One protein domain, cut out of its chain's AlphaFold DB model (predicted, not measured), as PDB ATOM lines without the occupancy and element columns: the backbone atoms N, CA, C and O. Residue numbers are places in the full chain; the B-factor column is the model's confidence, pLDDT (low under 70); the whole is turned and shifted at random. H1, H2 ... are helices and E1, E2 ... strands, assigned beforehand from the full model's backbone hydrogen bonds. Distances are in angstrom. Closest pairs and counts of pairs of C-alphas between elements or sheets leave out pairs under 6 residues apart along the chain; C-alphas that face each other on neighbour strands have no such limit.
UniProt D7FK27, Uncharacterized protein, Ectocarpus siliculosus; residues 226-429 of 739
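AT A GLANCE: This is residues 226 to 429 of the 739 residues of an uncharacterized protein of Ectocarpus siliculosus (UniProt D7FK27). A strongly twisted sheet of seven strands runs through the middle of this domain, with helices over both of its faces: three layers, H1, H3, H4 and H6 on one face and H5 on the other, where the sheet curls round H5. H2 is off the sheet beside H6, and E7 and E8 form a small hairpin beyond the ends of E6 and E9. The printed part has 204 residues with six named helices and nine named strands, in the order E1 H1 H2 E2 H3 E3 H4 E4 H5 E5 H6 E6 E7 E8 E9; the class is mixed, helices and strands. The sheet's order is E1 E6 E9 E5 E2 E3 E4, mixed, with E5, E2, E3 and E4 parallel. The whole is compact, with a radius of gyration of the C-alphas of 17.4 A, and rounded, spanning 49 by 38 by 37 A.

IN THESE COORDINATES: Find C-alpha 229 at (170.072, 196.277, 284.702), where E1, residues 229 to 231, begins. Next come H1, residues 240 to 254, 21.6 A long, and H2, residues 261 to 273, 18.7 A. From C-alpha 276 at (180.324, 181.829, 276.770), E2 runs 19.5 A to residue 282. Then read H3, residues 289 to 297; E3, residues 302 to 308, 19.4 A; H4, residues 320 to 331, 16.7 A; E4, residues 341 to 346, 16.4 A; H5, residues 351 to 362, 16.8 A; E5, residues 371 to 376, 16.8 A; and H6, residues 383 to 395, 18.4 A. E6, residues 401 to 405, E7, residues 409 to 412, and E8, residues 415 to 417, follow. E9, residues 423 to 428, ends at C-alpha 428, (176.753, 191.151, 274.487).

HOW THE PARTS SIT: Start at the edge strand E1, antiparallel to E6, with N 230 and O 403 2.9 A apart. E6 and E9 are antiparallel, N 424 to O 404 being 2.8 A, and so are E9 and E5, N 428 to O 372 being 3.0 A. E5 and E2 are parallel, with N 279 to O 373 at 2.8 A. E2, H3, E3 and E3, H4, E4 are strand-helix-strand units, two parallel neighbour strands with a helix between, both right-handed; look at N 304 to O 278, 2.8 A, and N 305 to O 342, 2.8 A. Two units are split, with other strands between their own: E4, H5, E5, right-handed, and E5, H6, E6, left-handed. H3 runs along the strands over E2 and E3, at a height over the sheet of 9.3 A. H4 runs along them over E3 and E4, at 9.6 A. H6 runs slantwise over E9 and E5, at 9.1 A. On the opposite face from these, H5 comes closest to E2 at the C-alphas of Val 279 and Gly 358, 6.0 A. H1 is on the sheet, and its closest C-alphas to E1 are those of Cys 247 and Leu 231, 6.5 A apart. H2 is close to H6 but not clearly touching, 7.1 A between the closest C-alphas, those of Val 267 and Val 391. In the hairpin of E7 and E8, N 411 and O 415 are 2.9 A apart. Every O i to N i+4 pair is within hydrogen-bond range in H1, H3, H4, H5 and H6; in H2, 7 of 9 are.

THE WHOLE: The C-alphas farthest apart, of Asp 239 and Glu 331, are 52.3 A apart. The printed part has no cut. The link from E3 to H4, 11 residues, is long. Residues 235 to 241 stand free. Mean pLDDT of the printed part is 74.9, and it is under 70 in residues 226 to 273 and 400 to 427.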
ATOM      1  N   PHE A 226     172.529 193.335 294.483       30.98
ATOM      2  CA  PHE A 226     171.529 194.206 293.866       30.98
ATOM      3  C   PHE A 226     172.112 194.779 292.571       30.98
ATOM      4  O   PHE A 226     173.142 195.449 292.601       30.98
ATOM      5  N   LEU A 227     171.460 194.490 291.445       36.16
ATOM      6  CA  LEU A 227     171.865 194.907 290.104       36.16
ATOM      7  C   LEU A 227     170.711 195.662 289.425       36.16
ATOM      8  O   LEU A 227     169.731 195.036 289.004       36.16
ATOM      9  N   PRO A 228     170.780 196.993 289.294       33.69
ATOM     10  CA  PRO A 228     170.017 197.696 288.271       33.69
ATOM     11  C   PRO A 228     170.553 197.313 286.881       33.69
ATOM     12  O   PRO A 228     171.665 197.663 286.503       33.69
ATOM     13  N   LEU A 229     169.762 196.566 286.104       37.47
ATOM     14  CA  LEU A 229     170.072 196.277 284.702       37.47
ATOM     15  C   LEU A 229     169.379 197.273 283.773       37.47
ATOM     16  O   LEU A 229     168.157 197.435 283.809       37.47
ATOM     17  N   LEU A 230     170.164 197.877 282.885       40.25
ATOM     18  CA  LEU A 230     169.691 198.666 281.758       40.25
ATOM     19  C   LEU A 230     169.788 197.808 280.491       40.25
ATOM     20  O   LEU A 230     170.869 197.380 280.077       40.25
ATOM     21  N   LEU A 231     168.639 197.530 279.874       43.25
ATOM     22  CA  LEU A 231     168.566 196.901 278.557       43.25
ATOM     23  C   LEU A 231     168.555 198.000 277.491       43.25
ATOM     24  O   LEU A 231     167.637 198.820 277.463       43.25
ATOM     25  N   GLU A 232     169.537 198.012 276.588       42.25
ATOM     26  CA  GLU A 232     169.476 198.913 275.432       42.25
ATOM     27  C   GLU A 232     168.395 198.442 274.445       42.25
ATOM     28  O   GLU A 232     168.433 197.324 273.916       42.25
ATOM     29  N   ALA A 233     167.414 199.313 274.184       40.53
ATOM     30  CA  ALA A 233     166.336 199.057 273.236       40.53
ATOM     31  C   ALA A 233     166.836 199.079 271.776       40.53
ATOM     32  O   ALA A 233     167.746 199.834 271.421       40.53
ATOM     33  N   PRO A 234     166.226 198.296 270.867       39.09
ATOM     34  CA  PRO A 234     166.538 198.375 269.448       39.09
ATOM     35  C   PRO A 234     165.925 199.636 268.815       39.09
ATOM     36  O   PRO A 234     164.769 199.611 268.421       39.09
ATOM     37  N   SER A 235     166.741 200.676 268.610       42.50
ATOM     38  CA  SER A 235     166.462 201.874 267.785       42.50
ATOM     39  C   SER A 235     165.259 202.759 268.218       42.50
ATOM     40  O   SER A 235     164.305 202.270 268.812       42.50
ATOM     41  N   PRO A 236     165.250 204.075 267.909       41.25
ATOM     42  CA  PRO A 236     164.275 205.051 268.433       41.25
ATOM     43  C   PRO A 236     162.817 204.893 267.951       41.25
ATOM     44  O   PRO A 236     161.994 205.773 268.186       41.25
ATOM     45  N   GLU A 237     162.480 203.819 267.236       47.97
ATOM     46  CA  GLU A 237     161.161 203.628 266.617       47.97
ATOM     47  C   GLU A 237     160.148 202.887 267.518       47.97
ATOM     48  O   GLU A 237     159.029 202.605 267.080       47.97
ATOM     49  N   HIS A 238     160.493 202.570 268.772       49.47
ATOM     50  CA  HIS A 238     159.614 201.856 269.709       49.47
ATOM     51  C   HIS A 238     159.392 202.596 271.038       49.47
ATOM     52  O   HIS A 238     160.282 203.257 271.561       49.47
ATOM     53  N   ASP A 239     158.156 202.482 271.533       48.41
ATOM     54  CA  ASP A 239     157.564 203.204 272.666       48.41
ATOM     55  C   ASP A 239     158.289 202.925 274.000       48.41
ATOM     56  O   ASP A 239     158.464 201.771 274.402       48.41
ATOM     57  N   ASP A 240     158.681 203.992 274.697       53.41
ATOM     58  CA  ASP A 240     159.557 204.000 275.886       53.41
ATOM     59  C   ASP A 240     158.952 203.222 277.079       53.41
ATOM     60  O   ASP A 240     159.648 202.639 277.914       53.41
ATOM     61  N   ALA A 241     157.619 203.118 277.115       54.31
ATOM     62  CA  ALA A 241     156.882 202.377 278.137       54.31
ATOM     63  C   ALA A 241     157.139 200.856 278.105       54.31
ATOM     64  O   ALA A 241     157.065 200.190 279.143       54.31
ATOM     65  N   ASP A 242     157.452 200.290 276.936       56.72
ATOM     66  CA  ASP A 242     157.660 198.847 276.782       56.72
ATOM     67  C   ASP A 242     159.087 198.419 277.174       56.72
ATOM     68  O   ASP A 242     159.300 197.286 277.613       56.72
ATOM     69  N   SER A 243     160.053 199.342 277.102       52.16
ATOM     70  CA  SER A 243     161.432 199.155 277.576       52.16
ATOM     71  C   SER A 243     161.493 199.107 279.104       52.16
ATOM     72  O   SER A 243     162.033 198.158 279.672       52.16
ATOM     73  N   VAL A 244     160.840 200.058 279.785       50.12
ATOM     74  CA  VAL A 244     160.732 200.068 281.257       50.12
ATOM     75  C   VAL A 244     160.013 198.816 281.760       50.12
ATOM     76  O   VAL A 244     160.452 198.184 282.719       50.12
ATOM     77  N   ARG A 245     158.933 198.400 281.085       56.12
ATOM     78  CA  ARG A 245     158.203 197.176 281.437       56.12
ATOM     79  C   ARG A 245     159.068 195.922 281.288       56.12
ATOM     80  O   ARG A 245     158.996 195.048 282.147       56.12
ATOM     81  N   ARG A 246     159.895 195.837 280.242       58.28
ATOM     82  CA  ARG A 246     160.840 194.727 280.042       58.28
ATOM     83  C   ARG A 246     161.958 194.710 281.082       58.28
ATOM     84  O   ARG A 246     162.230 193.641 281.619       58.28
ATOM     85  N   CYS A 247     162.521 195.864 281.447       48.22
ATOM     86  CA  CYS A 247     163.477 195.956 282.557       48.22
ATOM     87  C   CYS A 247     162.860 195.500 283.888       48.22
ATOM     88  O   CYS A 247     163.496 194.772 284.644       48.22
ATOM     89  N   MET A 248     161.600 195.858 284.160       47.06
ATOM     90  CA  MET A 248     160.901 195.428 285.379       47.06
ATOM     91  C   MET A 248     160.604 193.921 285.399       47.06
ATOM     92  O   MET A 248     160.713 193.307 286.458       47.06
ATOM     93  N   ILE A 249     160.270 193.315 284.251       56.81
ATOM     94  CA  ILE A 249     160.115 191.855 284.123       56.81
ATOM     95  C   ILE A 249     161.462 191.164 284.374       56.81
ATOM     96  O   ILE A 249     161.535 190.269 285.213       56.81
ATOM     97  N   PHE A 250     162.537 191.645 283.744       58.75
ATOM     98  CA  PHE A 250     163.894 191.125 283.934       58.75
ATOM     99  C   PHE A 250     164.333 191.186 285.405       58.75
ATOM    100  O   PHE A 250     164.821 190.203 285.955       58.75
ATOM    101  N   HIS A 251     164.109 192.326 286.066       49.72
ATOM    102  CA  HIS A 251     164.426 192.506 287.482       49.72
ATOM    103  C   HIS A 251     163.596 191.579 288.381       49.72
ATOM    104  O   HIS A 251     164.126 191.003 289.326       49.72
ATOM    105  N   SER A 252     162.307 191.384 288.075       53.81
ATOM    106  CA  SER A 252     161.477 190.437 288.827       53.81
ATOM    107  C   SER A 252     161.940 188.987 288.663       53.81
ATOM    108  O   SER A 252     161.990 188.274 289.658       53.81
ATOM    109  N   GLU A 253     162.363 188.578 287.460       61.44
ATOM    110  CA  GLU A 253     162.892 187.231 287.202       61.44
ATOM    111  C   GLU A 253     164.269 186.996 287.844       61.44
ATOM    112  O   GLU A 253     164.567 185.874 288.246       61.44
ATOM    113  N   TRP A 254     165.100 188.038 287.971       56.34
ATOM    114  CA  TRP A 254     166.368 187.984 288.712       56.34
ATOM    115  C   TRP A 254     166.146 187.772 290.216       56.34
ATOM    116  O   TRP A 254     166.877 187.026 290.860       56.34
ATOM    117  N   MET A 255     165.129 188.432 290.779       45.06
ATOM    118  CA  MET A 255     164.852 188.453 292.220       45.06
ATOM    119  C   MET A 255     164.006 187.265 292.718       45.06
ATOM    120  O   MET A 255     163.762 187.161 293.926       45.06
ATOM    121  N   GLU A 256     163.536 186.378 291.835       51.22
ATOM    122  CA  GLU A 256     162.833 185.160 292.247       51.22
ATOM    123  C   GLU A 256     163.788 184.219 293.009       51.22
ATOM    124  O   GLU A 256     164.813 183.763 292.510       51.22
ATOM    125  N   ARG A 257     163.444 183.968 294.281       43.75
ATOM    126  CA  ARG A 257     164.336 183.529 295.376       43.75
ATOM    127  C   ARG A 257     164.797 182.072 295.368       43.75
ATOM    128  O   ARG A 257     165.313 181.585 296.365       43.75
ATOM    129  N   THR A 258     164.639 181.382 294.261       38.75
ATOM    130  CA  THR A 258     165.261 180.080 294.043       38.75
ATOM    131  C   THR A 258     165.404 179.959 292.541       38.75
ATOM    132  O   THR A 258     164.375 180.047 291.859       38.75
ATOM    133  N   PRO A 259     166.610 179.706 291.993       42.78
ATOM    134  CA  PRO A 259     166.663 178.948 290.758       42.78
ATOM    135  C   PRO A 259     165.721 177.775 290.995       42.78
ATOM    136  O   PRO A 259     165.857 177.071 291.997       42.78
ATOM    137  N   ASP A 260     164.697 177.621 290.158       45.62
ATOM    138  CA  ASP A 260     163.906 176.396 290.160       45.62
ATOM    139  C   ASP A 260     164.921 175.243 290.296       45.62
ATOM    140  O   ASP A 260     165.997 175.325 289.703       45.62
ATOM    141  N   LYS A 261     164.704 174.202 291.101       47.28
ATOM    142  CA  LYS A 261     165.715 173.120 291.191       47.28
ATOM    143  C   LYS A 261     166.025 172.556 289.790       47.28
ATOM    144  O   LYS A 261     167.136 172.174 289.452       47.28
ATOM    145  N   VAL A 262     165.013 172.675 288.929       43.34
ATOM    146  CA  VAL A 262     165.034 172.568 287.475       43.34
ATOM    147  C   VAL A 262     165.970 173.580 286.801       43.34
ATOM    148  O   VAL A 262     166.666 173.189 285.885       43.34
ATOM    149  N   LEU A 263     165.991 174.858 287.169       46.69
ATOM    150  CA  LEU A 263     166.959 175.863 286.732       46.69
ATOM    151  C   LEU A 263     168.378 175.531 287.216       46.69
ATOM    152  O   LEU A 263     169.247 175.536 286.378       46.69
ATOM    153  N   GLU A 264     168.659 175.172 288.467       51.69
ATOM    154  CA  GLU A 264     170.026 174.768 288.876       51.69
ATOM    155  C   GLU A 264     170.527 173.536 288.099       51.69
ATOM    156  O   GLU A 264     171.569 173.593 287.436       51.69
ATOM    157  N   ASP A 265     169.718 172.471 288.065       50.75
ATOM    158  CA  ASP A 265     170.034 171.233 287.349       50.75
ATOM    159  C   ASP A 265     170.097 171.459 285.824       50.75
ATOM    160  O   ASP A 265     170.983 170.937 285.146       50.75
ATOM    161  N   ASN A 266     169.214 172.288 285.250       50.50
ATOM    162  CA  ASN A 266     169.263 172.622 283.823       50.50
ATOM    163  C   ASN A 266     170.271 173.715 283.490       50.50
ATOM    164  O   ASN A 266     170.635 173.804 282.332       50.50
ATOM    165  N   VAL A 267     170.706 174.581 284.396       51.47
ATOM    166  CA  VAL A 267     171.693 175.634 284.104       51.47
ATOM    167  C   VAL A 267     173.065 175.007 284.040       51.47
ATOM    168  O   VAL A 267     173.795 175.284 283.094       51.47
ATOM    169  N   LEU A 268     173.369 174.089 284.960       52.25
ATOM    170  CA  LEU A 268     174.561 173.249 284.902       52.25
ATOM    171  C   LEU A 268     174.539 172.301 283.687       52.25
ATOM    172  O   LEU A 268     175.549 172.188 282.994       52.25
ATOM    173  N   ASP A 269     173.396 171.688 283.345       53.69
ATOM    174  CA  ASP A 269     173.320 170.747 282.211       53.69
ATOM    175  C   ASP A 269     173.108 171.432 280.833       53.69
ATOM    176  O   ASP A 269     173.536 170.907 279.800       53.69
ATOM    177  N   ARG A 270     172.537 172.651 280.778       47.53
ATOM    178  CA  ARG A 270     172.423 173.481 279.553       47.53
ATOM    179  C   ARG A 270     173.690 174.266 279.222       47.53
ATOM    180  O   ARG A 270     173.738 174.776 278.102       47.53
ATOM    181  N   ARG A 271     174.730 174.295 280.073       50.16
ATOM    182  CA  ARG A 271     176.073 174.783 279.663       50.16
ATOM    183  C   ARG A 271     176.553 174.092 278.386       50.16
ATOM    184  O   ARG A 271     177.156 174.706 277.519       50.16
ATOM    185  N   LYS A 272     176.125 172.841 278.170       49.31
ATOM    186  CA  LYS A 272     176.348 172.095 276.920       49.31
ATOM    187  C   LYS A 272     175.740 172.735 275.657       49.31
ATOM    188  O   LYS A 272     175.944 172.184 274.578       49.31
ATOM    189  N   ARG A 273     174.953 173.817 275.741       58.91
ATOM    190  CA  ARG A 273     174.242 174.402 274.587       58.91
ATOM    191  C   ARG A 273     174.628 175.835 274.219       58.91
ATOM    192  O   ARG A 273     174.293 176.220 273.104       58.91
ATOM    193  N   PHE A 274     175.323 176.596 275.067       81.44
ATOM    194  CA  PHE A 274     175.678 177.988 274.755       81.44
ATOM    195  C   PHE A 274     177.082 178.329 275.269       81.44
ATOM    196  O   PHE A 274     177.207 178.679 276.437       81.44
ATOM    197  N   PRO A 275     178.126 178.235 274.427       91.38
ATOM    198  CA  PRO A 275     179.474 178.606 274.838       91.38
ATOM    199  C   PRO A 275     179.546 180.108 275.140       91.38
ATOM    200  O   PRO A 275     179.098 180.935 274.342       91.38
ATOM    201  N   VAL A 276     180.123 180.466 276.280       94.00
ATOM    202  CA  VAL A 276     180.324 181.829 276.770       94.00
ATOM    203  C   VAL A 276     181.821 182.116 276.835       94.00
ATOM    204  O   VAL A 276     182.609 181.311 277.337       94.00
ATOM    205  N   ALA A 277     182.207 183.288 276.340       96.44
ATOM    206  CA  ALA A 277     183.554 183.813 276.505       96.44
ATOM    207  C   ALA A 277     183.558 185.024 277.438       96.44
ATOM    208  O   ALA A 277     182.614 185.818 277.450       96.44
ATOM    209  N   VAL A 278     184.658 185.209 278.161       95.88
ATOM    210  CA  VAL A 278     184.943 186.438 278.906       95.88
ATOM    211  C   VAL A 278     186.135 187.136 278.277       95.88
ATOM    212  O   VAL A 278     187.153 186.507 278.010       95.88
ATOM    213  N   VAL A 279     186.006 188.436 278.030       97.12
ATOM    214  CA  VAL A 279     187.098 189.319 277.623       97.12
ATOM    215  C   VAL A 279     187.497 190.151 278.829       97.12
ATOM    216  O   VAL A 279     186.726 191.003 279.269       97.12
ATOM    217  N   VAL A 280     188.699 189.922 279.345       96.31
ATOM    218  CA  VAL A 280     189.244 190.649 280.492       96.31
ATOM    219  C   VAL A 280     190.251 191.676 279.994       96.31
ATOM    220  O   VAL A 280     191.197 191.325 279.287       96.31
ATOM    221  N   VAL A 281     190.059 192.949 280.338       96.50
ATOM    222  CA  VAL A 281     191.003 194.021 279.992       96.50
ATOM    223  C   VAL A 281     191.836 194.414 281.201       96.50
ATOM    224  O   VAL A 281     191.304 194.716 282.266       96.50
ATOM    225  N   ILE A 282     193.158 194.383 281.037       95.38
ATOM    226  CA  ILE A 282     194.105 194.582 282.135       95.38
ATOM    227  C   ILE A 282     195.196 195.572 281.728       95.38
ATOM    228  O   ILE A 282     195.723 195.520 280.609       95.38
ATOM    229  N   HIS A 283     195.568 196.439 282.669       92.75
ATOM    230  CA  HIS A 283     196.815 197.192 282.655       92.75
ATOM    231  C   HIS A 283     197.446 197.157 284.054       92.75
ATOM    232  O   HIS A 283     196.934 197.807 284.959       92.75
ATOM    233  N   ASP A 284     198.554 196.421 284.203       90.00
ATOM    234  CA  ASP A 284     199.315 196.297 285.461       90.00
ATOM    235  C   ASP A 284     198.444 195.960 286.689       90.00
ATOM    236  O   ASP A 284     198.411 196.690 287.679       90.00
ATOM    237  N   GLU A 285     197.707 194.849 286.604       89.94
ATOM    238  CA  GLU A 285     196.982 194.272 287.739       89.94
ATOM    239  C   GLU A 285     197.450 192.831 287.944       89.94
ATOM    240  O   GLU A 285     197.377 192.005 287.033       89.94
ATOM    241  N   ASN A 286     197.987 192.532 289.122       90.56
ATOM    242  CA  ASN A 286     198.497 191.209 289.486       90.56
ATOM    243  C   ASN A 286     198.071 190.774 290.895       90.56
ATOM    244  O   ASN A 286     198.365 189.659 291.316       90.56
ATOM    245  N   SER A 287     197.396 191.643 291.644       89.25
ATOM    246  CA  SER A 287     197.043 191.384 293.034       89.25
ATOM    247  C   SER A 287     195.749 190.587 293.159       89.25
ATOM    248  O   SER A 287     195.577 189.842 294.122       89.25
ATOM    249  N   LEU A 288     194.869 190.720 292.167       87.94
ATOM    250  CA  LEU A 288     193.499 190.217 292.216       87.94
ATOM    251  C   LEU A 288     193.131 189.318 291.035       87.94
ATOM    252  O   LEU A 288     192.238 188.480 291.158       87.94
ATOM    253  N   VAL A 289     193.861 189.445 289.925       92.31
ATOM    254  CA  VAL A 289     193.522 188.796 288.657       92.31
ATOM    255  C   VAL A 289     193.378 187.277 288.788       92.31
ATOM    256  O   VAL A 289     192.407 186.731 288.282       92.31
ATOM    257  N   ARG A 290     194.255 186.577 289.528       94.50
ATOM    258  CA  ARG A 290     194.152 185.113 289.685       94.50
ATOM    259  C   ARG A 290     192.824 184.698 290.313       94.50
ATOM    260  O   ARG A 290     192.117 183.871 289.750       94.50
ATOM    261  N   ALA A 291     192.467 185.317 291.436       88.44
ATOM    262  CA  ALA A 291     191.232 184.997 292.138       88.44
ATOM    263  C   ALA A 291     189.993 185.351 291.295       88.44
ATOM    264  O   ALA A 291     189.066 184.555 291.219       88.44
ATOM    265  N   ALA A 292     189.994 186.496 290.602       90.38
ATOM    266  CA  ALA A 292     188.886 186.873 289.723       90.38
ATOM    267  C   ALA A 292     188.695 185.876 288.565       90.38
ATOM    268  O   ALA A 292     187.573 185.494 288.232       90.38
ATOM    269  N   LEU A 293     189.795 185.424 287.959       94.38
ATOM    270  CA  LEU A 293     189.772 184.494 286.835       94.38
ATOM    271  C   LEU A 293     189.381 183.071 287.234       94.38
ATOM    272  O   LEU A 293     188.635 182.441 286.488       94.38
ATOM    273  N   ASP A 294     189.865 182.570 288.373       93.56
ATOM    274  CA  ASP A 294     189.529 181.226 288.855       93.56
ATOM    275  C   ASP A 294     188.019 181.101 289.124       93.56
ATOM    276  O   ASP A 294     187.403 180.121 288.707       93.56
ATOM    277  N   GLU A 295     187.396 182.130 289.711       90.19
ATOM    278  CA  GLU A 295     185.944 182.174 289.945       90.19
ATOM    279  C   GLU A 295     185.152 182.212 288.628       90.19
ATOM    280  O   GLU A 295     184.224 181.430 288.400       90.19
ATOM    281  N   VAL A 296     185.551 183.081 287.696       93.19
ATOM    282  CA  VAL A 296     184.894 183.198 286.386       93.19
ATOM    283  C   VAL A 296     185.038 181.909 285.570       93.19
ATOM    284  O   VAL A 296     184.084 181.474 284.916       93.19
ATOM    285  N   ALA A 297     186.201 181.256 285.637       94.75
ATOM    286  CA  ALA A 297     186.492 180.019 284.923       94.75
ATOM    287  C   ALA A 297     185.559 178.864 285.311       94.75
ATOM    288  O   ALA A 297     185.367 177.950 284.508       94.75
ATOM    289  N   ILE A 298     184.919 178.903 286.482       92.00
ATOM    290  CA  ILE A 298     183.921 177.905 286.892       92.00
ATOM    291  C   ILE A 298     182.686 177.942 285.978       92.00
ATOM    292  O   ILE A 298     182.037 176.912 285.761       92.00
ATOM    293  N   VAL A 299     182.353 179.112 285.429       93.38
ATOM    294  CA  VAL A 299     181.082 179.357 284.730       93.38
ATOM    295  C   VAL A 299     181.240 179.399 283.212       93.38
ATOM    296  O   VAL A 299     180.290 179.068 282.508       93.38
ATOM    297  N   VAL A 300     182.419 179.772 282.706       94.62
ATOM    298  CA  VAL A 300     182.629 180.073 281.279       94.62
ATOM    299  C   VAL A 300     183.524 179.055 280.570       94.62
ATOM    300  O   VAL A 300     184.292 178.311 281.194       94.62
ATOM    301  N   GLU A 301     183.429 179.011 279.242       95.56
ATOM    302  CA  GLU A 301     184.173 178.088 278.381       95.56
ATOM    303  C   GLU A 301     185.498 178.672 277.881       95.56
ATOM    304  O   GLU A 301     186.400 177.910 277.532       95.56
ATOM    305  N   HIS A 302     185.625 180.000 277.826       97.12
ATOM    306  CA  HIS A 302     186.844 180.672 277.371       97.12
ATOM    307  C   HIS A 302     187.077 182.001 278.079       97.12
ATOM    308  O   HIS A 302     186.140 182.766 278.302       97.12
ATOM    309  N   ILE A 303     188.338 182.296 278.366       97.56
ATOM    310  CA  ILE A 303     188.784 183.552 278.960       97.56
ATOM    311  C   ILE A 303     189.877 184.130 278.061       97.56
ATOM    312  O   ILE A 303     190.967 183.574 277.949       97.56
ATOM    313  N   LEU A 304     189.587 185.266 277.435       98.06
ATOM    314  CA  LEU A 304     190.535 186.056 276.664       98.06
ATOM    315  C   LEU A 304     190.997 187.250 277.496       98.06
ATOM    316  O   LEU A 304     190.236 188.191 277.717       98.06
ATOM    317  N   ILE A 305     192.255 187.241 277.915       97.88
ATOM    318  CA  ILE A 305     192.877 188.347 278.636       97.88
ATOM    319  C   ILE A 305     193.656 189.201 277.660       97.88
ATOM    320  O   ILE A 305     194.516 188.714 276.931       97.88
ATOM    321  N   LEU A 306     193.389 190.496 277.694       98.06
ATOM    322  CA  LEU A 306     194.146 191.495 276.970       98.06
ATOM    323  C   LEU A 306     195.021 192.237 277.979       98.06
ATOM    324  O   LEU A 306     194.482 192.900 278.864       98.06
ATOM    325  N   VAL A 307     196.344 192.172 277.837       97.75
ATOM    326  CA  VAL A 307     197.296 192.889 278.703       97.75
ATOM    327  C   VAL A 307     197.886 194.069 277.944       97.75
ATOM    328  O   VAL A 307     198.611 193.890 276.962       97.75
ATOM    329  N   SER A 308     197.562 195.291 278.377       97.12
ATOM    330  CA  SER A 308     198.055 196.512 277.735       97.12
ATOM    331  C   SER A 308     199.422 196.906 278.273       97.12
ATOM    332  O   SER A 308     199.540 197.291 279.435       97.12
ATOM    333  N   LEU A 309     200.432 196.910 277.401       95.94
ATOM    334  CA  LEU A 309     201.778 197.426 277.686       95.94
ATOM    335  C   LEU A 309     201.795 198.951 277.890       95.94
ATOM    336  O   LEU A 309     202.754 199.501 278.427       95.94
ATOM    337  N   GLN A 310     200.744 199.647 277.449       93.75
ATOM    338  CA  GLN A 310     200.583 201.086 277.625       93.75
ATOM    339  C   GLN A 310     199.439 201.373 278.597       93.75
ATOM    340  O   GLN A 310     198.349 200.813 278.472       93.75
ATOM    341  N   SER A 311     199.671 202.284 279.542       91.44
ATOM    342  CA  SER A 311     198.603 202.767 280.413       91.44
ATOM    343  C   SER A 311     197.545 203.504 279.600       91.44
ATOM    344  O   SER A 311     197.881 204.401 278.824       91.44
ATOM    345  N   TRP A 312     196.266 203.175 279.809       86.06
ATOM    346  CA  TRP A 312     195.156 203.946 279.236       86.06
ATOM    347  C   TRP A 312     195.163 205.385 279.759       86.06
ATOM    348  O   TRP A 312     194.808 206.324 279.042       86.06
ATOM    349  N   HIS A 313     195.603 205.560 281.012       84.25
ATOM    350  CA  HIS A 313     195.645 206.828 281.724       84.25
ATOM    351  C   HIS A 313     196.899 206.927 282.603       84.25
ATOM    352  O   HIS A 313     196.944 206.395 283.708       84.25
ATOM    353  N   GLY A 314     197.891 207.697 282.150       84.38
ATOM    354  CA  GLY A 314     199.056 208.061 282.958       84.38
ATOM    355  C   GLY A 314     200.380 207.529 282.418       84.38
ATOM    356  O   GLY A 314     200.506 207.198 281.240       84.38
ATOM    357  N   ALA A 315     201.398 207.529 283.280       83.00
ATOM    358  CA  ALA A 315     202.709 206.990 282.943       83.00
ATOM    359  C   ALA A 315     202.633 205.463 282.808       83.00
ATOM    360  O   ALA A 315     201.914 204.811 283.565       83.00
ATOM    361  N   GLY A 316     203.378 204.902 281.853       83.75
ATOM    362  CA  GLY A 316     203.475 203.454 281.693       83.75
ATOM    363  C   GLY A 316     203.992 202.806 282.974       83.75
ATOM    364  O   GLY A 316     205.002 203.246 283.526       83.75
ATOM    365  N   LYS A 317     203.276 201.789 283.446       90.50
ATOM    366  CA  LYS A 317     203.729 200.908 284.517       90.50
ATOM    367  C   LYS A 317     204.312 199.627 283.928       90.50
ATOM    368  O   LYS A 317     204.009 199.271 282.790       90.50
ATOM    369  N   ASP A 318     205.177 198.978 284.696       94.00
ATOM    370  CA  ASP A 318     205.785 197.708 284.311       94.00
ATOM    371  C   ASP A 318     204.755 196.581 284.424       94.00
ATOM    372  O   ASP A 318     204.347 196.232 285.521       94.00
ATOM    373  N   THR A 319     204.347 196.007 283.293       96.19
ATOM    374  CA  THR A 319     203.377 194.903 283.251       96.19
ATOM    375  C   THR A 319     204.019 193.523 283.397       96.19
ATOM    376  O   THR A 319     203.307 192.520 283.323       96.19
ATOM    377  N   SER A 320     205.346 193.436 283.560       96.44
ATOM    378  CA  SER A 320     206.059 192.157 283.693       96.44
ATOM    379  C   SER A 320     205.500 191.286 284.827       96.44
ATOM    380  O   SER A 320     205.236 190.115 284.561       96.44
ATOM    381  N   PRO A 321     205.172 191.826 286.021       96.94
ATOM    382  CA  PRO A 321     204.578 191.027 287.095       96.94
ATOM    383  C   PRO A 321     203.204 190.430 286.750       96.94
ATOM    384  O   PRO A 321     202.897 189.311 287.154       96.94
ATOM    385  N   THR A 322     202.363 191.152 285.998       96.12
ATOM    386  CA  THR A 322     201.085 190.611 285.502       96.12
ATOM    387  C   THR A 322     201.327 189.483 284.504       96.12
ATOM    388  O   THR A 322     200.651 188.462 284.561       96.12
ATOM    389  N   LEU A 323     202.288 189.644 283.591       97.62
ATOM    390  CA  LEU A 323     202.599 188.625 282.585       97.62
ATOM    391  C   LEU A 323     203.193 187.356 283.206       97.62
ATOM    392  O   LEU A 323     202.825 186.263 282.788       97.62
ATOM    393  N   GLU A 324     204.070 187.493 284.201       97.44
ATOM    394  CA  GLU A 324     204.604 186.364 284.974       97.44
ATOM    395  C   GLU A 324     203.471 185.578 285.641       97.44
ATOM    396  O   GLU A 324     203.341 184.382 285.397       97.44
ATOM    397  N   LEU A 325     202.567 186.261 286.353       96.62
ATOM    398  CA  LEU A 325     201.411 185.619 286.982       96.62
ATOM    399  C   LEU A 325     200.507 184.892 285.973       96.62
ATOM    400  O   LEU A 325     200.032 183.793 286.248       96.62
ATOM    401  N   LEU A 326     200.243 185.495 284.811       96.62
ATOM    402  CA  LEU A 326     199.406 184.871 283.785       96.62
ATOM    403  C   LEU A 326     200.086 183.664 283.132       96.62
ATOM    404  O   LEU A 326     199.402 182.695 282.814       96.62
ATOM    405  N   ASN A 327     201.410 183.693 282.963       97.25
ATOM    406  CA  ASN A 327     202.167 182.526 282.510       97.25
ATOM    407  C   ASN A 327     202.100 181.397 283.544       97.25
ATOM    408  O   ASN A 327     201.816 180.263 283.168       97.25
ATOM    409  N   ASP A 328     202.249 181.715 284.832       97.00
ATOM    410  CA  ASP A 328     202.094 180.729 285.905       97.00
ATOM    411  C   ASP A 328     200.695 180.092 285.870       97.00
ATOM    412  O   ASP A 328     200.560 178.880 286.005       97.00
ATOM    413  N   MET A 329     199.638 180.881 285.635       96.75
ATOM    414  CA  MET A 329     198.266 180.365 285.504       96.75
ATOM    415  C   MET A 329     198.046 179.500 284.254       96.75
ATOM    416  O   MET A 329     197.241 178.573 284.293       96.75
ATOM    417  N   LEU A 330     198.743 179.778 283.147       95.81
ATOM    418  CA  LEU A 330     198.685 178.947 281.938       95.81
ATOM    419  C   LEU A 330     199.329 177.567 282.148       95.81
ATOM    420  O   LEU A 330     198.927 176.605 281.491       95.81
ATOM    421  N   GLU A 331     200.320 177.474 283.035       96.69
ATOM    422  CA  GLU A 331     201.050 176.238 283.343       96.69
ATOM    423  C   GLU A 331     200.454 175.458 284.531       96.69
ATOM    424  O   GLU A 331     200.696 174.256 284.668       96.69
ATOM    425  N   ASP A 332     199.646 176.115 285.362       95.75
ATOM    426  CA  ASP A 332     199.006 175.552 286.552       95.75
ATOM    427  C   ASP A 332     197.825 174.638 286.189       95.75
ATOM    428  O   ASP A 332     196.681 175.074 286.064       95.75
ATOM    429  N   ALA A 333     198.107 173.342 286.028       94.56
ATOM    430  CA  ALA A 333     197.112 172.323 285.684       94.56
ATOM    431  C   ALA A 333     195.996 172.143 286.731       94.56
ATOM    432  O   ALA A 333     194.957 171.566 286.400       94.56
ATOM    433  N   ASP A 334     196.203 172.617 287.963       93.88
ATOM    434  CA  ASP A 334     195.222 172.539 289.045       93.88
ATOM    435  C   ASP A 334     194.301 173.777 289.084       93.88
ATOM    436  O   ASP A 334     193.267 173.753 289.758       93.88
ATOM    437  N   SER A 335     194.616 174.849 288.340       91.44
ATOM    438  CA  SER A 335     193.759 176.037 288.251       91.44
ATOM    439  C   SER A 335     192.464 175.736 287.475       91.44
ATOM    440  O   SER A 335     192.511 175.175 286.375       91.44
ATOM    441  N   PRO A 336     191.293 176.200 287.957       91.75
ATOM    442  CA  PRO A 336     190.034 176.161 287.204       91.75
ATOM    443  C   PRO A 336     190.108 176.811 285.811       91.75
ATOM    444  O   PRO A 336     189.315 176.478 284.925       91.75
ATOM    445  N   SER A 337     191.047 177.742 285.617       91.94
ATOM    446  CA  SER A 337     191.275 178.451 284.355       91.94
ATOM    447  C   SER A 337     192.140 177.678 283.346       91.94
ATOM    448  O   SER A 337     192.205 178.064 282.171       91.94
ATOM    449  N   PHE A 338     192.752 176.559 283.757       95.56
ATOM    450  CA  PHE A 338     193.629 175.759 282.908       95.56
ATOM    451  C   PHE A 338     192.917 175.283 281.634       95.56
ATOM    452  O   PHE A 338     191.806 174.748 281.655       95.56
ATOM    453  N   GLY A 339     193.554 175.507 280.481       95.31
ATOM    454  CA  GLY A 339     193.003 175.170 279.162       95.31
ATOM    455  C   GLY A 339     191.857 176.068 278.671       95.31
ATOM    456  O   GLY A 339     191.416 175.903 277.533       95.31
ATOM    457  N   LYS A 340     191.390 177.027 279.482       96.94
ATOM    458  CA  LYS A 340     190.385 178.038 279.100       96.94
ATOM    459  C   LYS A 340     190.992 179.413 278.841       96.94
ATOM    460  O   LYS A 340     190.326 180.271 278.271       96.94
ATOM    461  N   LEU A 341     192.226 179.626 279.288       97.50
ATOM    462  CA  LEU A 341     192.896 180.915 279.279       97.50
ATOM    463  C   LEU A 341     193.654 181.169 277.967       97.50
ATOM    464  O   LEU A 341     194.445 180.343 277.516       97.50
ATOM    465  N   GLN A 342     193.440 182.342 277.375       97.75
ATOM    466  CA  GLN A 342     194.232 182.895 276.277       97.75
ATOM    467  C   GLN A 342     194.676 184.304 276.651       97.75
ATOM    468  O   GLN A 342     193.862 185.120 277.078       97.75
ATOM    469  N   VAL A 343     195.957 184.600 276.451       97.94
ATOM    470  CA  VAL A 343     196.545 185.904 276.763       97.94
ATOM    471  C   VAL A 343     197.009 186.566 275.473       97.94
ATOM    472  O   VAL A 343     197.770 185.982 274.707       97.94
ATOM    473  N   GLU A 344     196.572 187.801 275.254       98.25
ATOM    474  CA  GLU A 344     197.013 188.659 274.162       98.25
ATOM    475  C   GLU A 344     197.660 189.913 274.736       98.25
ATOM    476  O   GLU A 344     197.062 190.660 275.515       98.25
ATOM    477  N   VAL A 345     198.901 190.157 274.332       97.81
ATOM    478  CA  VAL A 345     199.689 191.296 274.798       97.81
ATOM    479  C   VAL A 345     199.753 192.328 273.684       97.81
ATOM    480  O   VAL A 345     200.124 192.016 272.553       97.81
ATOM    481  N   GLY A 346     199.398 193.569 273.995       97.12
ATOM    482  CA  GLY A 346     199.307 194.619 272.990       97.12
ATOM    483  C   GLY A 346     199.511 196.012 273.554       97.12
ATOM    484  O   GLY A 346     199.860 196.217 274.714       97.12
ATOM    485  N   SER A 347     199.331 197.008 272.697       95.62
ATOM    486  CA  SER A 347     199.316 198.414 273.087       95.62
ATOM    487  C   SER A 347     198.098 199.056 272.457       95.62
ATOM    488  O   SER A 347     197.943 199.029 271.236       95.62
ATOM    489  N   TRP A 348     197.239 199.615 273.297       96.31
ATOM    490  CA  TRP A 348     196.013 200.285 272.885       96.31
ATOM    491  C   TRP A 348     196.029 201.701 273.448       96.31
ATOM    492  O   TRP A 348     196.420 201.908 274.598       96.31
ATOM    493  N   ALA A 349     195.625 202.689 272.646       92.06
ATOM    494  CA  ALA A 349     195.635 204.081 273.085       92.06
ATOM    495  C   ALA A 349     194.544 204.345 274.132       92.06
ATOM    496  O   ALA A 349     194.646 205.286 274.918       92.06
ATOM    497  N   THR A 350     193.498 203.514 274.141       92.56
ATOM    498  CA  THR A 350     192.395 203.581 275.098       92.56
ATOM    499  C   THR A 350     191.939 202.185 275.507       92.56
ATOM    500  O   THR A 350     192.044 201.229 274.739       92.56
ATOM    501  N   GLU A 351     191.343 202.084 276.693       92.19
ATOM    502  CA  GLU A 351     190.673 200.866 277.163       92.19
ATOM    503  C   GLU A 351     189.582 200.395 276.177       92.19
ATOM    504  O   GLU A 351     189.410 199.203 275.931       92.19
ATOM    505  N   ARG A 352     188.889 201.339 275.521       89.75
ATOM    506  CA  ARG A 352     187.891 201.048 274.478       89.75
ATOM    507  C   ARG A 352     188.488 200.278 273.304       89.75
ATOM    508  O   ARG A 352     187.889 199.304 272.856       89.75
ATOM    509  N   GLU A 353     189.633 200.720 272.789       93.31
ATOM    510  CA  GLU A 353     190.317 200.044 271.679       93.31
ATOM    511  C   GLU A 353     190.729 198.623 272.066       93.31
ATOM    512  O   GLU A 353     190.592 197.701 271.261       93.31
ATOM    513  N   GLN A 354     191.158 198.426 273.314       95.69
ATOM    514  CA  GLN A 354     191.469 197.104 273.849       95.69
ATOM    515  C   GLN A 354     190.221 196.218 273.914       95.69
ATOM    516  O   GLN A 354     190.214 195.137 273.331       95.69
ATOM    517  N   ARG A 355     189.115 196.686 274.509       94.31
ATOM    518  CA  ARG A 355     187.839 195.937 274.544       94.31
ATOM    519  C   ARG A 355     187.335 195.587 273.137       94.31
ATOM    520  O   ARG A 355     186.898 194.463 272.890       94.31
ATOM    521  N   GLN A 356     187.432 196.525 272.191       92.69
ATOM    522  CA  GLN A 356     187.087 196.307 270.781       92.69
ATOM    523  C   GLN A 356     187.970 195.245 270.119       92.69
ATOM    524  O   GLN A 356     187.473 194.438 269.330       92.69
ATOM    525  N   HIS A 357     189.263 195.228 270.443       96.50
ATOM    526  CA  HIS A 357     190.181 194.212 269.956       96.50
ATOM    527  C   HIS A 357     189.775 192.816 270.443       96.50
ATOM    528  O   HIS A 357     189.638 191.914 269.616       96.50
ATOM    529  N   GLY A 358     189.472 192.662 271.735       95.31
ATOM    530  CA  GLY A 358     188.986 191.398 272.301       95.31
ATOM    531  C   GLY A 358     187.698 190.906 271.659       95.31
ATOM    532  O   GLY A 358     187.633 189.767 271.211       95.31
ATOM    533  N   ASP A 359     186.708 191.787 271.510       91.44
ATOM    534  CA  ASP A 359     185.459 191.479 270.801       91.44
ATOM    535  C   ASP A 359     185.732 190.986 269.367       91.44
ATOM    536  O   ASP A 359     185.126 190.021 268.904       91.44
ATOM    537  N   SER A 360     186.695 191.598 268.667       94.56
ATOM    538  CA  SER A 360     187.079 191.184 267.313       94.56
ATOM    539  C   SER A 360     187.754 189.809 267.254       94.56
ATOM    540  O   SER A 360     187.611 189.116 266.246       94.56
ATOM    541  N   LEU A 361     188.484 189.424 268.304       96.19
ATOM    542  CA  LEU A 361     189.117 188.113 268.419       96.19
ATOM    543  C   LEU A 361     188.071 187.042 268.726       96.19
ATOM    544  O   LEU A 361     188.005 186.049 268.008       96.19
ATOM    545  N   ILE A 362     187.187 187.295 269.695       95.62
ATOM    546  CA  ILE A 362     186.100 186.375 270.050       95.62
ATOM    547  C   ILE A 362     185.154 186.128 268.866       95.62
ATOM    548  O   ILE A 362     184.791 184.986 268.605       95.62
ATOM    549  N   LYS A 363     184.822 187.160 268.075       92.88
ATOM    550  CA  LYS A 363     184.024 187.028 266.835       92.88
ATOM    551  C   LYS A 363     184.640 186.108 265.780       92.88
ATOM    552  O   LYS A 363     183.919 185.564 264.949       92.88
ATOM    553  N   LYS A 364     185.972 186.016 265.741       95.19
ATOM    554  CA  LYS A 364     186.713 185.191 264.774       95.19
ATOM    555  C   LYS A 364     187.012 183.798 265.317       95.19
ATOM    556  O   LYS A 364     187.546 182.974 264.576       95.19
ATOM    557  N   ASP A 365     186.711 183.551 266.586       95.88
ATOM    558  CA  ASP A 365     186.986 182.280 267.223       95.88
ATOM    559  C   ASP A 365     186.068 181.184 266.652       95.88
ATOM    560  O   ASP A 365     184.848 181.369 266.590       95.88
ATOM    561  N   PRO A 366     186.614 180.027 266.237       94.62
ATOM    562  CA  PRO A 366     185.823 178.952 265.643       94.62
ATOM    563  C   PRO A 366     184.813 178.309 266.605       94.62
ATOM    564  O   PRO A 366     183.970 177.539 266.147       94.62
ATOM    565  N   ARG A 367     184.889 178.583 267.915       92.31
ATOM    566  CA  ARG A 367     183.943 178.066 268.916       92.31
ATOM    567  C   ARG A 367     182.564 178.726 268.863       92.31
ATOM    568  O   ARG A 367     181.648 178.174 269.463       92.31
ATOM    569  N   ASP A 368     182.420 179.845 268.145       91.12
ATOM    570  CA  ASP A 368     181.159 180.581 267.941       91.12
ATOM    571  C   ASP A 368     180.398 180.837 269.253       91.12
ATOM    572  O   ASP A 368     179.332 180.279 269.527       91.12
ATOM    573  N   PHE A 369     181.001 181.662 270.111       93.00
ATOM    574  CA  PHE A 369     180.449 181.981 271.422       93.00
ATOM    575  C   PHE A 369     179.088 182.671 271.313       93.00
ATOM    576  O   PHE A 369     178.919 183.667 270.612       93.00
ATOM    577  N   PHE A 370     178.120 182.170 272.075       88.50
ATOM    578  CA  PHE A 370     176.766 182.703 272.131       88.50
ATOM    579  C   PHE A 370     176.717 184.073 272.817       88.50
ATOM    580  O   PHE A 370     175.943 184.948 272.418       88.50
ATOM    581  N   ARG A 371     177.530 184.266 273.862       90.00
ATOM    582  CA  ARG A 371     177.641 185.524 274.609       90.00
ATOM    583  C   ARG A 371     179.084 185.832 274.949       90.00
ATOM    584  O   ARG A 371     179.889 184.928 275.176       90.00
ATOM    585  N   VAL A 372     179.361 187.128 275.030       92.81
ATOM    586  CA  VAL A 372     180.620 187.660 275.537       92.81
ATOM    587  C   VAL A 372     180.329 188.512 276.760       92.81
ATOM    588  O   VAL A 372     179.466 189.388 276.706       92.81
ATOM    589  N   VAL A 373     181.047 188.241 277.845       93.25
ATOM    590  CA  VAL A 373     181.113 189.096 279.034       93.25
ATOM    591  C   VAL A 373     182.394 189.907 278.935       93.25
ATOM    592  O   VAL A 373     183.447 189.353 278.633       93.25
ATOM    593  N   VAL A 374     182.332 191.211 279.178       93.12
ATOM    594  CA  VAL A 374     183.531 192.058 279.208       93.12
ATOM    595  C   VAL A 374     183.766 192.533 280.634       93.12
ATOM    596  O   VAL A 374     182.868 193.137 281.218       93.12
ATOM    597  N   MET A 375     184.960 192.264 281.158       93.62
ATOM    598  CA  MET A 375     185.329 192.433 282.564       93.62
ATOM    599  C   MET A 375     186.642 193.222 282.689       93.62
ATOM    600  O   MET A 375     187.510 193.124 281.817       93.62
ATOM    601  N   ASN A 376     186.801 194.013 283.748       92.00
ATOM    602  CA  ASN A 376     188.102 194.588 284.117       92.00
ATOM    603  C   ASN A 376     188.960 193.594 284.917       92.00
ATOM    604  O   ASN A 376     188.446 192.649 285.506       92.00
ATOM    605  N   GLY A 377     190.279 193.799 284.946       89.81
ATOM    606  CA  GLY A 377     191.205 192.942 285.704       89.81
ATOM    607  C   GLY A 377     191.013 192.947 287.226       89.81
ATOM    608  O   GLY A 377     191.488 192.031 287.893       89.81
ATOM    609  N   ASP A 378     190.331 193.959 287.761       85.88
ATOM    610  CA  ASP A 378     190.028 194.175 289.179       85.88
ATOM    611  C   ASP A 378     188.550 193.911 289.534       85.88
ATOM    612  O   ASP A 378     188.129 194.132 290.671       85.88
ATOM    613  N   GLU A 379     187.757 193.412 288.582       85.56
ATOM    614  CA  GLU A 379     186.358 193.044 288.803       85.56
ATOM    615  C   GLU A 379     186.231 191.591 289.269       85.56
ATOM    616  O   GLU A 379     186.705 190.662 288.615       85.56
ATOM    617  N   PHE A 380     185.514 191.389 290.376       81.62
ATOM    618  CA  PHE A 380     185.163 190.068 290.890       81.62
ATOM    619  C   PHE A 380     183.707 189.730 290.620       81.62
ATOM    620  O   PHE A 380     182.809 190.536 290.870       81.62
ATOM    621  N   TRP A 381     183.481 188.490 290.194       82.19
ATOM    622  CA  TRP A 381     182.154 187.925 290.020       82.19
ATOM    623  C   TRP A 381     182.027 186.639 290.806       82.19
ATOM    624  O   TRP A 381     182.814 185.713 290.629       82.19
ATOM    625  N   HIS A 382     180.993 186.573 291.636       84.31
ATOM    626  CA  HIS A 382     180.608 185.317 292.246       84.31
ATOM    627  C   HIS A 382     180.096 184.355 291.150       84.31
ATOM    628  O   HIS A 382     179.227 184.764 290.366       84.31
ATOM    629  N   PRO A 383     180.547 183.086 291.085       82.38
ATOM    630  CA  PRO A 383     180.181 182.156 290.013       82.38
ATOM    631  C   PRO A 383     178.669 181.985 289.837       82.38
ATOM    632  O   PRO A 383     178.157 181.953 288.719       82.38
ATOM    633  N   VAL A 384     177.933 181.914 290.948       78.88
ATOM    634  CA  VAL A 384     176.466 181.776 290.944       78.88
ATOM    635  C   VAL A 384     175.786 182.998 290.320       78.88
ATOM    636  O   VAL A 384     174.871 182.837 289.516       78.88
ATOM    637  N   GLU A 385     176.256 184.209 290.612       79.31
ATOM    638  CA  GLU A 385     175.649 185.439 290.092       79.31
ATOM    639  C   GLU A 385     175.954 185.630 288.611       79.31
ATOM    640  O   GLU A 385     175.062 185.951 287.823       79.31
ATOM    641  N   LEU A 386     177.192 185.338 288.200       85.94
ATOM    642  CA  LEU A 386     177.548 185.312 286.786       85.94
ATOM    643  C   LEU A 386     176.710 184.270 286.030       85.94
ATOM    644  O   LEU A 386     176.201 184.554 284.946       85.94
ATOM    645  N   ALA A 387     176.497 183.086 286.614       83.88
ATOM    646  CA  ALA A 387     175.636 182.063 286.030       83.88
ATOM    647  C   ALA A 387     174.182 182.546 285.901       83.88
ATOM    648  O   ALA A 387     173.604 182.419 284.822       83.88
ATOM    649  N   LYS A 388     173.598 183.152 286.945       81.00
ATOM    650  CA  LYS A 388     172.247 183.744 286.894       81.00
ATOM    651  C   LYS A 388     172.143 184.790 285.777       81.00
ATOM    652  O   LYS A 388     171.207 184.735 284.974       81.00
ATOM    653  N   ALA A 389     173.141 185.667 285.650       82.75
ATOM    654  CA  ALA A 389     173.191 186.680 284.599       82.75
ATOM    655  C   ALA A 389     173.235 186.083 283.191       82.75
ATOM    656  O   ALA A 389     172.475 186.501 282.314       82.75
ATOM    657  N   LEU A 390     174.060 185.058 282.980       85.38
ATOM    658  CA  LEU A 390     174.151 184.356 281.701       85.38
ATOM    659  C   LEU A 390     172.846 183.643 281.338       85.38
ATOM    660  O   LEU A 390     172.439 183.642 280.176       85.38
ATOM    661  N   VAL A 391     172.152 183.078 282.323       83.06
ATOM    662  CA  VAL A 391     170.867 182.396 282.125       83.06
ATOM    663  C   VAL A 391     169.778 183.373 281.725       83.06
ATOM    664  O   VAL A 391     169.018 183.098 280.796       83.06
ATOM    665  N   LEU A 392     169.720 184.528 282.380       80.62
ATOM    666  CA  LEU A 392     168.783 185.585 282.016       80.62
ATOM    667  C   LEU A 392     169.102 186.151 280.627       80.62
ATOM    668  O   LEU A 392     168.202 186.269 279.795       80.62
ATOM    669  N   ALA A 393     170.378 186.379 280.305       80.75
ATOM    670  CA  ALA A 393     170.794 186.791 278.962       80.75
ATOM    671  C   ALA A 393     170.459 185.748 277.877       80.75
ATOM    672  O   ALA A 393     170.207 186.107 276.723       80.75
ATOM    673  N   ALA A 394     170.446 184.460 278.230       80.81
ATOM    674  CA  ALA A 394     170.039 183.382 277.335       80.81
ATOM    675  C   ALA A 394     168.515 183.282 277.162       80.81
ATOM    676  O   ALA A 394     168.053 182.905 276.085       80.81
ATOM    677  N   LYS A 395     167.730 183.638 278.188       81.81
ATOM    678  CA  LYS A 395     166.261 183.732 278.098       81.81
ATOM    679  C   LYS A 395     165.797 184.889 277.211       81.81
ATOM    680  O   LYS A 395     164.737 184.773 276.603       81.81
ATOM    681  N   HIS A 396     166.603 185.945 277.105       81.00
ATOM    682  CA  HIS A 396     166.311 187.148 276.322       81.00
ATOM    683  C   HIS A 396     167.275 187.311 275.136       81.00
ATOM    684  O   HIS A 396     168.112 188.218 275.133       81.00
ATOM    685  N   PRO A 397     167.209 186.448 274.102       78.31
ATOM    686  CA  PRO A 397     168.113 186.520 272.956       78.31
ATOM    687  C   PRO A 397     168.007 187.820 272.144       78.31
ATOM    688  O   PRO A 397     168.900 188.130 271.355       78.31
ATOM    689  N   GLU A 398     166.916 188.563 272.306       79.44
ATOM    690  CA  GLU A 398     166.683 189.888 271.740       79.44
ATOM    691  C   GLU A 398     167.462 191.010 272.438       79.44
ATOM    692  O   GLU A 398     167.674 192.058 271.820       79.44
ATOM    693  N   ALA A 399     167.899 190.805 273.686       73.50
ATOM    694  CA  ALA A 399     168.737 191.758 274.397       73.50
ATOM    695  C   ALA A 399     170.115 191.803 273.722       73.50
ATOM    696  O   ALA A 399     170.882 190.842 273.748       73.50
ATOM    697  N   ARG A 400     170.400 192.925 273.055       63.88
ATOM    698  CA  ARG A 400     171.662 193.152 272.335       63.88
ATOM    699  C   ARG A 400     172.812 193.366 273.308       63.88
ATOM    700  O   ARG A 400     173.873 192.761 273.167       63.88
ATOM    701  N   CYS A 401     172.556 194.220 274.288       64.56
ATOM    702  CA  CYS A 401     173.451 194.527 275.376       64.56
ATOM    703  C   CYS A 401     172.620 194.630 276.653       64.56
ATOM    704  O   CYS A 401     171.649 195.392 276.703       64.56
ATOM    705  N   SER A 402     172.995 193.863 277.668       63.62
ATOM    706  CA  SER A 402     172.569 194.128 279.037       63.62
ATOM    707  C   SER A 402     173.749 194.778 279.738       63.62
ATOM    708  O   SER A 402     174.808 194.156 279.852       63.62
ATOM    709  N   VAL A 403     173.569 196.036 280.138       62.78
ATOM    710  CA  VAL A 403     174.494 196.709 281.045       62.78
ATOM    711  C   VAL A 403     173.956 196.484 282.440       62.78
ATOM    712  O   VAL A 403     172.818 196.842 282.748       62.78
ATOM    713  N   ALA A 404     174.763 195.853 283.268       56.41
ATOM    714  CA  ALA A 404     174.547 195.863 284.691       56.41
ATOM    715  C   ALA A 404     175.213 197.136 285.245       56.41
ATOM    716  O   ALA A 404     176.366 197.443 284.958       56.41
ATOM    717  N   GLU A 405     174.476 197.960 285.972       50.03
ATOM    718  CA  GLU A 405     175.095 198.964 286.828       50.03
ATOM    719  C   GLU A 405     175.181 198.347 288.211       50.03
ATOM    720  O   GLU A 405     174.229 197.730 288.688       50.03
ATOM    721  N   VAL A 406     176.353 198.432 288.826       44.25
ATOM    722  CA  VAL A 406     176.540 197.901 290.169       44.25
ATOM    723  C   VAL A 406     176.929 199.077 291.046       44.25
ATOM    724  O   VAL A 406     178.002 199.655 290.884       44.25
ATOM    725  N   ASP A 407     176.042 199.442 291.976       34.56
ATOM    726  CA  ASP A 407     176.283 200.532 292.935       34.56
ATOM    727  C   ASP A 407     177.495 200.233 293.840       34.56
ATOM    728  O   ASP A 407     178.078 201.127 294.455       34.56
ATOM    729  N   ILE A 408     177.851 198.950 293.964       36.50
ATOM    730  CA  ILE A 408     178.852 198.430 294.889       36.50
ATOM    731  C   ILE A 408     179.493 197.178 294.285       36.50
ATOM    732  O   ILE A 408     178.795 196.192 294.065       36.50
ATOM    733  N   TYR A 409     180.812 197.154 294.101       47.34
ATOM    734  CA  TYR A 409     181.511 195.913 293.755       47.34
ATOM    735  C   TYR A 409     182.682 195.646 294.690       47.34
ATOM    736  O   TYR A 409     183.209 196.530 295.372       47.34
ATOM    737  N   TRP A 410     183.046 194.374 294.770       43.16
ATOM    738  CA  TRP A 410     184.110 193.907 295.632       43.16
ATOM    739  C   TRP A 410     185.422 193.931 294.852       43.16
ATOM    740  O   TRP A 410     185.558 193.220 293.862       43.16
ATOM    741  N   ALA A 411     186.388 194.732 295.305       33.50
ATOM    742  CA  ALA A 411     187.756 194.690 294.785       33.50
ATOM    743  C   ALA A 411     188.530 193.483 295.336       33.50
ATOM    744  O   ALA A 411     189.622 193.187 294.895       33.50
ATOM    745  N   SER A 412     188.009 192.787 296.342       38.47
ATOM    746  CA  SER A 412     188.485 191.467 296.762       38.47
ATOM    747  C   SER A 412     187.376 190.780 297.550       38.47
ATOM    748  O   SER A 412     186.454 191.459 298.001       38.47
ATOM    749  N   VAL A 413     187.519 189.484 297.849       35.12
ATOM    750  CA  VAL A 413     186.623 188.730 298.762       35.12
ATOM    751  C   VAL A 413     186.401 189.451 300.112       35.12
ATOM    752  O   VAL A 413     185.464 189.143 300.840       35.12
ATOM    753  N   ARG A 414     187.248 190.428 300.474       34.31
ATOM    754  CA  ARG A 414     187.206 191.154 301.755       34.31
ATOM    755  C   ARG A 414     187.116 192.678 301.632       34.31
ATOM    756  O   ARG A 414     187.113 193.357 302.656       34.31
ATOM    757  N   SER A 415     187.081 193.249 300.427       33.50
ATOM    758  CA  SER A 415     187.180 194.706 300.233       33.50
ATOM    759  C   SER A 415     186.055 195.249 299.366       33.50
ATOM    760  O   SER A 415     185.960 194.935 298.183       33.50
ATOM    761  N   LEU A 416     185.231 196.101 299.976       38.22
ATOM    762  CA  LEU A 416     184.098 196.769 299.350       38.22
ATOM    763  C   LEU A 416     184.539 198.090 298.714       38.22
ATOM    764  O   LEU A 416     185.081 198.950 299.412       38.22
ATOM    765  N   VAL A 417     184.256 198.288 297.428       39.62
ATOM    766  CA  VAL A 417     184.416 199.581 296.757       39.62
ATOM    767  C   VAL A 417     183.031 200.106 296.390       39.62
ATOM    768  O   VAL A 417     182.235 199.421 295.754       39.62
ATOM    769  N   VAL A 418     182.736 201.337 296.816       34.66
ATOM    770  CA  VAL A 418     181.482 202.042 296.507       34.66
ATOM    771  C   VAL A 418     181.818 203.211 295.574       34.66
ATOM    772  O   VAL A 418     182.106 204.313 296.054       34.66
ATOM    773  N   PRO A 419     181.904 202.985 294.252       38.88
ATOM    774  CA  PRO A 419     182.148 204.060 293.302       38.88
ATOM    775  C   PRO A 419     180.883 204.903 293.101       38.88
ATOM    776  O   PRO A 419     179.763 204.427 293.230       38.88
ATOM    777  N   ALA A 420     181.059 206.176 292.744       31.52
ATOM    778  CA  ALA A 420     179.942 207.106 292.588       31.52
ATOM    779  C   ALA A 420     179.102 206.896 291.310       31.52
ATOM    780  O   ALA A 420     178.121 207.612 291.182       31.52
ATOM    781  N   ASN A 421     179.511 206.004 290.390       35.31
ATOM    782  CA  ASN A 421     178.787 205.466 289.220       35.31
ATOM    783  C   ASN A 421     179.750 204.521 288.465       35.31
ATOM    784  O   ASN A 421     180.728 205.006 287.889       35.31
ATOM    785  N   MET A 422     179.519 203.204 288.458       36.09
ATOM    786  CA  MET A 422     180.315 202.260 287.659       36.09
ATOM    787  C   MET A 422     179.404 201.363 286.817       36.09
ATOM    788  O   MET A 422     178.505 200.701 287.332       36.09
ATOM    789  N   HIS A 423     179.637 201.364 285.503       43.94
ATOM    790  CA  HIS A 423     178.952 200.485 284.555       43.94
ATOM    791  C   HIS A 423     179.721 199.162 284.500       43.94
ATOM    792  O   HIS A 423     180.892 199.159 284.117       43.94
ATOM    793  N   MET A 424     179.099 198.054 284.892       54.69
ATOM    794  CA  MET A 424     179.790 196.791 285.138       54.69
ATOM    795  C   MET A 424     179.037 195.606 284.544       54.69
ATOM    796  O   MET A 424     177.915 195.303 284.912       54.69
ATOM    797  N   VAL A 425     179.722 194.876 283.672       51.50
ATOM    798  CA  VAL A 425     179.204 193.795 282.826       51.50
ATOM    799  C   VAL A 425     178.356 194.255 281.652       51.50
ATOM    800  O   VAL A 425     177.235 194.745 281.762       51.50
ATOM    801  N   TRP A 426     178.945 193.991 280.489       60.12
ATOM    802  CA  TRP A 426     178.331 194.081 279.180       60.12
ATOM    803  C   TRP A 426     178.103 192.649 278.715       60.12
ATOM    804  O   TRP A 426     179.035 191.990 278.250       60.12
ATOM    805  N   LEU A 427     176.882 192.146 278.887       65.88
ATOM    806  CA  LEU A 427     176.463 190.892 278.269       65.88
ATOM    807  C   LEU A 427     176.055 191.201 276.839       65.88
ATOM    808  O   LEU A 427     175.022 191.828 276.603       65.88
ATOM    809  N   LYS A 428     176.893 190.783 275.893       75.56
ATOM    810  CA  LYS A 428     176.753 191.151 274.487       75.56
ATOM    811  C   LYS A 428     176.560 189.929 273.597       75.56
ATOM    812  O   LYS A 428     177.217 188.901 273.772       75.56
ATOM    813  N   ASP A 429     175.697 190.079 272.594       73.25
ATOM    814  CA  ASP A 429     175.732 189.242 271.392       73.25
ATOM    815  C   ASP A 429     176.908 189.714 270.515       73.25
ATOM    816  O   ASP A 429     176.855 190.832 269.973       73.25
TER     817      ASP A 429